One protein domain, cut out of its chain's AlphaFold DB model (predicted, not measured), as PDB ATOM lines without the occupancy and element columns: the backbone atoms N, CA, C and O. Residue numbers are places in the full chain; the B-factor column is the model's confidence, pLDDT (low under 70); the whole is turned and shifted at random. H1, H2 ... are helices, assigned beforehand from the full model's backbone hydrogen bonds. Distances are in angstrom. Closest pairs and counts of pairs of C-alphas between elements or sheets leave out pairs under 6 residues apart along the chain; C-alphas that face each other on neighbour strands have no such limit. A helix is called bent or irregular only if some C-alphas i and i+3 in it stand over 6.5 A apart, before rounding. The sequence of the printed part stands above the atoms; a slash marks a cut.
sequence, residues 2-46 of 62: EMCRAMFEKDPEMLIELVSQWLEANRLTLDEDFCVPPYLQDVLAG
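What this domain is: This is residues 2 to 46 of the 62 residues of an uncharacterized protein of Labrenzia sp. THAF82 (UniProt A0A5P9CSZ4). Picture an open, flat C with an empty middle: short helix H1 and long helix H2 meet in a nearly right-angled corner, H2 makes one side, the bare stretch of residues 26 to 37 swings round the other, and short helix H3 lies near the far end. The 45 printed residues hold three named helices, in the order H1, H2, H3, and no named strand; the class is all helix. The whole is loose, with a radius of gyration of the C-alphas of 12.8 A and spans of 31 by 29 by 15 A.

Where its parts are: Find C-alpha 2 at (-31.197, 36.801, -29.859); from there H1 runs through residues 2 to 8, 10.1 A long. Next look at C-alpha 12, at (-22.102, 34.865, -41.151), where H2 begins; it covers residues 12 to 25 and is 20.1 A long. H3, residues 38 to 44, is 10.0 A long and ends at C-alpha 44, at (-14.960, 44.688, -31.508). H3 is neither bent nor irregular, but only just: C-alphas 39 and 42 are 6.1 A apart.

How they stand to each other: Look first at H1 and H2, which are close but not clearly touching; their closest C-alphas, those of Phe 8 and Leu 15, are 6.4 A apart. Their lines are about perpendicular, at 79 degrees. H3 is apart from both H1 and H2. In H1 and H2 every O i to N i+4 pair is within hydrogen-bond range; in H3 1 of 3 is, beside 3 of 4 O i to N i+3 pairs.

The domain as a whole: The C-alphas of Lys 10 and Asp 33, 31.7 A apart, are the two farthest from each other. The link from H1 to H2 is tight, while that from H2 to H3, 12 residues, is long; within it residues 29 to 35 stand free. The printed part has no cut. Its mean pLDDT is 70.7, and 22 residues are under 70, among them residues 2 to 11.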
ATOM      1  N   GLU A   2     -31.600  38.199 -29.599       54.59
ATOM      2  CA  GLU A   2     -31.197  36.801 -29.859       54.59
ATOM      3  C   GLU A   2     -31.220  36.400 -31.345       54.59
ATOM      4  O   GLU A   2     -30.421  35.573 -31.767       54.59
ATOM      5  N   MET A   3     -32.068  37.029 -32.168       52.91
ATOM      6  CA  MET A   3     -32.183  36.691 -33.596       52.91
ATOM      7  C   MET A   3     -30.924  37.012 -34.411       52.91
ATOM      8  O   MET A   3     -30.488  36.178 -35.195       52.91
ATOM      9  N   CYS A   4     -30.305  38.179 -34.208       54.78
ATOM     10  CA  CYS A   4     -29.077  38.539 -34.926       54.78
ATOM     11  C   CYS A   4     -27.905  37.627 -34.537       54.78
ATOM     12  O   CYS A   4     -27.092  37.285 -35.389       54.78
ATOM     13  N   ARG A   5     -27.852  37.188 -33.270       54.09
ATOM     14  CA  ARG A   5     -26.816  36.275 -32.771       54.09
ATOM     15  C   ARG A   5     -26.966  34.881 -33.382       54.09
ATOM     16  O   ARG A   5     -26.026  34.381 -33.984       54.09
ATOM     17  N   ALA A   6     -28.181  34.334 -33.350       57.50
ATOM     18  CA  ALA A   6     -28.486  33.032 -33.934       57.50
ATOM     19  C   ALA A   6     -28.307  32.985 -35.466       57.50
ATOM     20  O   ALA A   6     -28.046  31.918 -36.018       57.50
ATOM     21  N   MET A   7     -28.460  34.119 -36.160       55.56
ATOM     22  CA  MET A   7     -28.229  34.227 -37.606       55.56
ATOM     23  C   MET A   7     -26.732  34.331 -37.936       55.56
ATOM     24  O   MET A   7     -26.270  33.654 -38.848       55.56
ATOM     25  N   PHE A   8     -25.966  35.088 -37.141       58.12
ATOM     26  CA  PHE A   8     -24.507  35.172 -37.262       58.12
ATOM     27  C   PHE A   8     -23.810  33.831 -36.980       58.12
ATOM     28  O   PHE A   8     -22.856  33.479 -37.662       58.12
ATOM     29  N   GLU A   9     -24.296  33.064 -35.999       59.84
ATOM     30  CA  GLU A   9     -23.732  31.752 -35.644       59.84
ATOM     31  C   GLU A   9     -23.975  30.667 -36.703       59.84
ATOM     32  O   GLU A   9     -23.253  29.672 -36.730       59.84
ATOM     33  N   LYS A  10     -24.993  30.830 -37.558       65.19
ATOM     34  CA  LYS A  10     -25.352  29.842 -38.583       65.19
ATOM     35  C   LYS A  10     -24.780  30.169 -39.957       65.19
ATOM     36  O   LYS A  10     -24.247  29.270 -40.594       65.19
ATOM     37  N   ASP A  11     -24.874  31.429 -40.376       69.12
ATOM     38  CA  ASP A  11     -24.473  31.878 -41.712       69.12
ATOM     39  C   ASP A  11     -23.957  33.328 -41.657       69.12
ATOM     40  O   ASP A  11     -24.689  34.281 -41.958       69.12
ATOM     41  N   PRO A  12     -22.690  33.531 -41.251       71.00
ATOM     42  CA  PRO A  12     -22.102  34.865 -41.151       71.00
ATOM     43  C   PRO A  12     -21.991  35.558 -42.518       71.00
ATOM     44  O   PRO A  12     -22.144  36.777 -42.598       71.00
ATOM     45  N   GLU A  13     -21.786  34.795 -43.596       76.69
ATOM     46  CA  GLU A  13     -21.697  35.316 -44.967       76.69
ATOM     47  C   GLU A  13     -23.024  35.936 -45.422       76.69
ATOM     48  O   GLU A  13     -23.047  37.066 -45.906       76.69
ATOM     49  N   MET A  14     -24.147  35.263 -45.156       75.19
ATOM     50  CA  MET A  14     -25.478  35.784 -45.483       75.19
ATOM     51  C   MET A  14     -25.800  37.064 -44.702       75.19
ATOM     52  O   MET A  14     -26.466  37.965 -45.213       75.19
ATOM     53  N   LEU A  15     -25.320  37.179 -43.461       75.88
ATOM     54  CA  LEU A  15     -25.495  38.396 -42.674       75.88
ATOM     55  C   LEU A  15     -24.712  39.569 -43.277       75.88
ATOM     56  O   LEU A  15     -25.249  40.673 -43.367       75.88
ATOM     57  N   ILE A  16     -23.480  39.327 -43.729       78.94
ATOM     58  CA  ILE A  16     -22.671  40.332 -44.430       78.94
ATOM     59  C   ILE A  16     -23.362  40.775 -45.724       78.94
ATOM     60  O   ILE A  16     -23.463  41.979 -45.972       78.94
ATOM     61  N   GLU A  17     -23.894  39.844 -46.519       79.50
ATOM     62  CA  GLU A  17     -24.627  40.182 -47.744       79.50
ATOM     63  C   GLU A  17     -25.869  41.034 -47.460       79.50
ATOM     64  O   GLU A  17     -26.083  42.050 -48.120       79.50
ATOM     65  N   LEU A  18     -26.662  40.679 -46.446       81.25
ATOM     66  CA  LEU A  18     -27.865  41.432 -46.075       81.25
ATOM     67  C   LEU A  18     -27.543  42.853 -45.606       81.25
ATOM     68  O   LEU A  18     -28.232  43.802 -45.983       81.25
ATOM     69  N   VAL A  19     -26.490  43.015 -44.798       81.69
ATOM     70  CA  VAL A  19     -26.026  44.338 -44.368       81.69
ATOM     71  C   VAL A  19     -25.521  45.141 -45.566       81.69
ATOM     72  O   VAL A  19     -25.849  46.319 -45.680       81.69
ATOM     73  N   SER A  20     -24.799  44.507 -46.491       79.44
ATOM     74  CA  SER A  20     -24.283  45.167 -47.698       79.44
ATOM     75  C   SER A  20     -25.420  45.658 -48.600       79.44
ATOM     76  O   SER A  20     -25.456  46.833 -48.958       79.44
ATOM     77  N   GLN A  21     -26.417  44.808 -48.866       82.94
ATOM     78  CA  GLN A  21     -27.616  45.184 -49.624       82.94
ATOM     79  C   GLN A  21     -28.403  46.308 -48.941       82.94
ATOM     80  O   GLN A  21     -28.927  47.203 -49.604       82.94
ATOM     81  N   TRP A  22     -28.488  46.289 -47.608       83.38
ATOM     82  CA  TRP A  22     -29.155  47.343 -46.852       83.38
ATOM     83  C   TRP A  22     -28.409  48.680 -46.947       83.38
ATOM     84  O   TRP A  22     -29.051  49.713 -47.143       83.38
ATOM     85  N   LEU A  23     -27.075  48.685 -46.864       81.88
ATOM     86  CA  LEU A  23     -26.269  49.896 -47.046       81.88
ATOM     87  C   LEU A  23     -26.479  50.495 -48.444       81.88
ATOM     88  O   LEU A  23     -26.783  51.685 -48.561       81.88
ATOM     89  N   GLU A  24     -26.424  49.665 -49.487       80.69
ATOM     90  CA  GLU A  24     -26.655  50.086 -50.873       80.69
ATOM     91  C   GLU A  24     -28.067  50.646 -51.088       80.69
ATOM     92  O   GLU A  24     -28.232  51.729 -51.658       80.69
ATOM     93  N   ALA A  25     -29.096  49.959 -50.577       85.00
ATOM     94  CA  ALA A  25     -30.489  50.391 -50.687       85.00
ATOM     95  C   ALA A  25     -30.738  51.756 -50.024       85.00
ATOM     96  O   ALA A  25     -31.569  52.535 -50.494       85.00
ATOM     97  N   ASN A  26     -29.996  52.067 -48.958       81.50
ATOM     98  CA  ASN A  26     -30.080  53.341 -48.245       81.50
ATOM     99  C   ASN A  26     -29.082  54.394 -48.757       81.50
ATOM    100  O   ASN A  26     -29.027  55.490 -48.200       81.50
ATOM    101  N   ARG A  27     -28.320  54.100 -49.825       78.31
ATOM    102  CA  ARG A  27     -27.248  54.961 -50.362       78.31
ATOM    103  C   ARG A  27     -26.226  55.369 -49.299       78.31
ATOM    104  O   ARG A  27     -25.667  56.464 -49.349       78.31
ATOM    105  N   LEU A  28     -26.013  54.491 -48.326       76.00
ATOM    106  CA  LEU A  28     -25.017  54.675 -47.291       76.00
ATOM    107  C   LEU A  28     -23.677  54.256 -47.880       76.00
ATOM    108  O   LEU A  28     -23.525  53.149 -48.392       76.00
ATOM    109  N   THR A  29     -22.720  55.171 -47.843       65.44
ATOM    110  CA  THR A  29     -21.342  54.895 -48.244       65.44
ATOM    111  C   THR A  29     -20.521  54.652 -46.989       65.44
ATOM    112  O   THR A  29     -20.798  55.233 -45.938       65.44
ATOM    113  N   LEU A  30     -19.555  53.738 -47.083       69.12
ATOM    114  CA  LEU A  30     -18.558  53.580 -46.035       69.12
ATOM    115  C   LEU A  30     -17.714  54.852 -46.043       69.12
ATOM    116  O   LEU A  30     -17.097  55.175 -47.055       69.12
ATOM    117  N   ASP A  31     -17.763  55.595 -44.946       75.19
ATOM    118  CA  ASP A  31     -16.934  56.776 -44.764       75.19
ATOM    119  C   ASP A  31     -15.524  56.311 -44.368       75.19
ATOM    120  O   ASP A  31     -15.367  55.572 -43.392       75.19
ATOM    121  N   GLU A  32     -14.511  56.687 -45.151       68.81
ATOM    122  CA  GLU A  32     -13.107  56.354 -44.868       68.81
ATOM    123  C   GLU A  32     -12.620  57.020 -43.570       68.81
ATOM    124  O   GLU A  32     -11.723  56.494 -42.913       68.81
ATOM    125  N   ASP A  33     -13.272  58.112 -43.156       71.00
ATOM    126  CA  ASP A  33     -13.043  58.813 -41.895       71.00
ATOM    127  C   ASP A  33     -13.990  58.330 -40.775       71.00
ATOM    128  O   ASP A  33     -14.114  58.972 -39.725       71.00
ATOM    129  N   PHE A  34     -14.686  57.196 -40.955       72.81
ATOM    130  CA  PHE A  34     -15.540  56.635 -39.908       72.81
ATOM    131  C   PHE A  34     -14.711  56.203 -38.690       72.81
ATOM    132  O   PHE A  34     -14.164  55.099 -38.626       72.81
ATOM    133  N   CYS A  35     -14.677  57.052 -37.665       68.31
ATOM    134  CA  CYS A  35     -14.054  56.715 -36.392       68.31
ATOM    135  C   CYS A  35     -15.045  55.927 -35.523       68.31
ATOM    136  O   CYS A  35     -16.089  56.435 -35.103       68.31
ATOM    137  N   VAL A  36     -14.704  54.666 -35.241       68.00
ATOM    138  CA  VAL A  36     -15.512  53.786 -34.389       68.00
ATOM    139  C   VAL A  36     -15.667  54.427 -33.004       68.00
ATOM    140  O   VAL A  36     -14.659  54.677 -32.332       68.00
ATOM    141  N   PRO A  37     -16.905  54.659 -32.525       71.75
ATOM    142  CA  PRO A  37     -17.131  55.178 -31.186       71.75
ATOM    143  C   PRO A  37     -16.420  54.321 -30.129       71.75
ATOM    144  O   PRO A  37     -16.495  53.092 -30.202       71.75
ATOM    145  N   PRO A  38     -15.781  54.904 -29.100       69.81
ATOM    146  CA  PRO A  38     -14.870  54.119 -28.265       69.81
ATOM    147  C   PRO A  38     -15.572  53.044 -27.421       69.81
ATOM    148  O   PRO A  38     -14.953  52.060 -27.042       69.81
ATOM    149  N   TYR A  39     -16.884  53.169 -27.185       66.81
ATOM    150  CA  TYR A  39     -17.672  52.113 -26.537       66.81
ATOM    151  C   TYR A  39     -17.853  50.860 -27.419       66.81
ATOM    152  O   TYR A  39     -18.083  49.777 -26.891       66.81
ATOM    153  N   LEU A  40     -17.752  50.991 -28.749       67.62
ATOM    154  CA  LEU A  40     -17.773  49.861 -29.684       67.62
ATOM    155  C   LEU A  40     -16.390  49.232 -29.862       67.62
ATOM    156  O   LEU A  40     -16.323  48.065 -30.233       67.62
ATOM    157  N   GLN A  41     -15.300  49.949 -29.565       70.88
ATOM    158  CA  GLN A  41     -13.950  49.382 -29.652       70.88
ATOM    159  C   GLN A  41     -13.783  48.179 -28.720       70.88
ATOM    160  O   GLN A  41     -13.246  47.161 -29.142       70.88
ATOM    161  N   ASP A  42     -14.305  48.249 -27.492       68.94
ATOM    162  CA  ASP A  42     -14.251  47.123 -26.552       68.94
ATOM    163  C   ASP A  42     -15.024  45.899 -27.072       68.94
ATOM    164  O   ASP A  42     -14.566  44.765 -26.930       68.94
ATOM    165  N   VAL A  43     -16.178  46.134 -27.711       69.50
ATOM    166  CA  VAL A  43     -17.028  45.082 -28.292       69.50
ATOM    167  C   VAL A  43     -16.321  44.410 -29.468       69.50
ATOM    168  O   VAL A  43     -16.292  43.184 -29.547       69.50
ATOM    169  N   LEU A  44     -15.713  45.198 -30.358       68.88
ATOM    170  CA  LEU A  44     -14.960  44.688 -31.508       68.88
ATOM    171  C   LEU A  44     -13.654  43.998 -31.095       68.88
ATOM    172  O   LEU A  44     -13.239  43.039 -31.739       68.88
ATOM    173  N   ALA A  45     -13.030  44.442 -30.004       73.44
ATOM    174  CA  ALA A  45     -11.844  43.816 -29.426       73.44
ATOM    175  C   ALA A  45     -12.152  42.518 -28.652       73.44
ATOM    176  O   ALA A  45     -11.235  41.903 -28.108       73.44
ATOM    177  N   GLY A  46     -13.421  42.098 -28.575       65.06
ATOM    178  CA  GLY A  46     -13.833  40.892 -27.851       65.06
ATOM    179  C   GLY A  46     -13.677  41.011 -26.333       65.06
ATOM    180  O   GLY A  46     -13.574  40.000 -25.640       65.06
TER     181      GLY A  46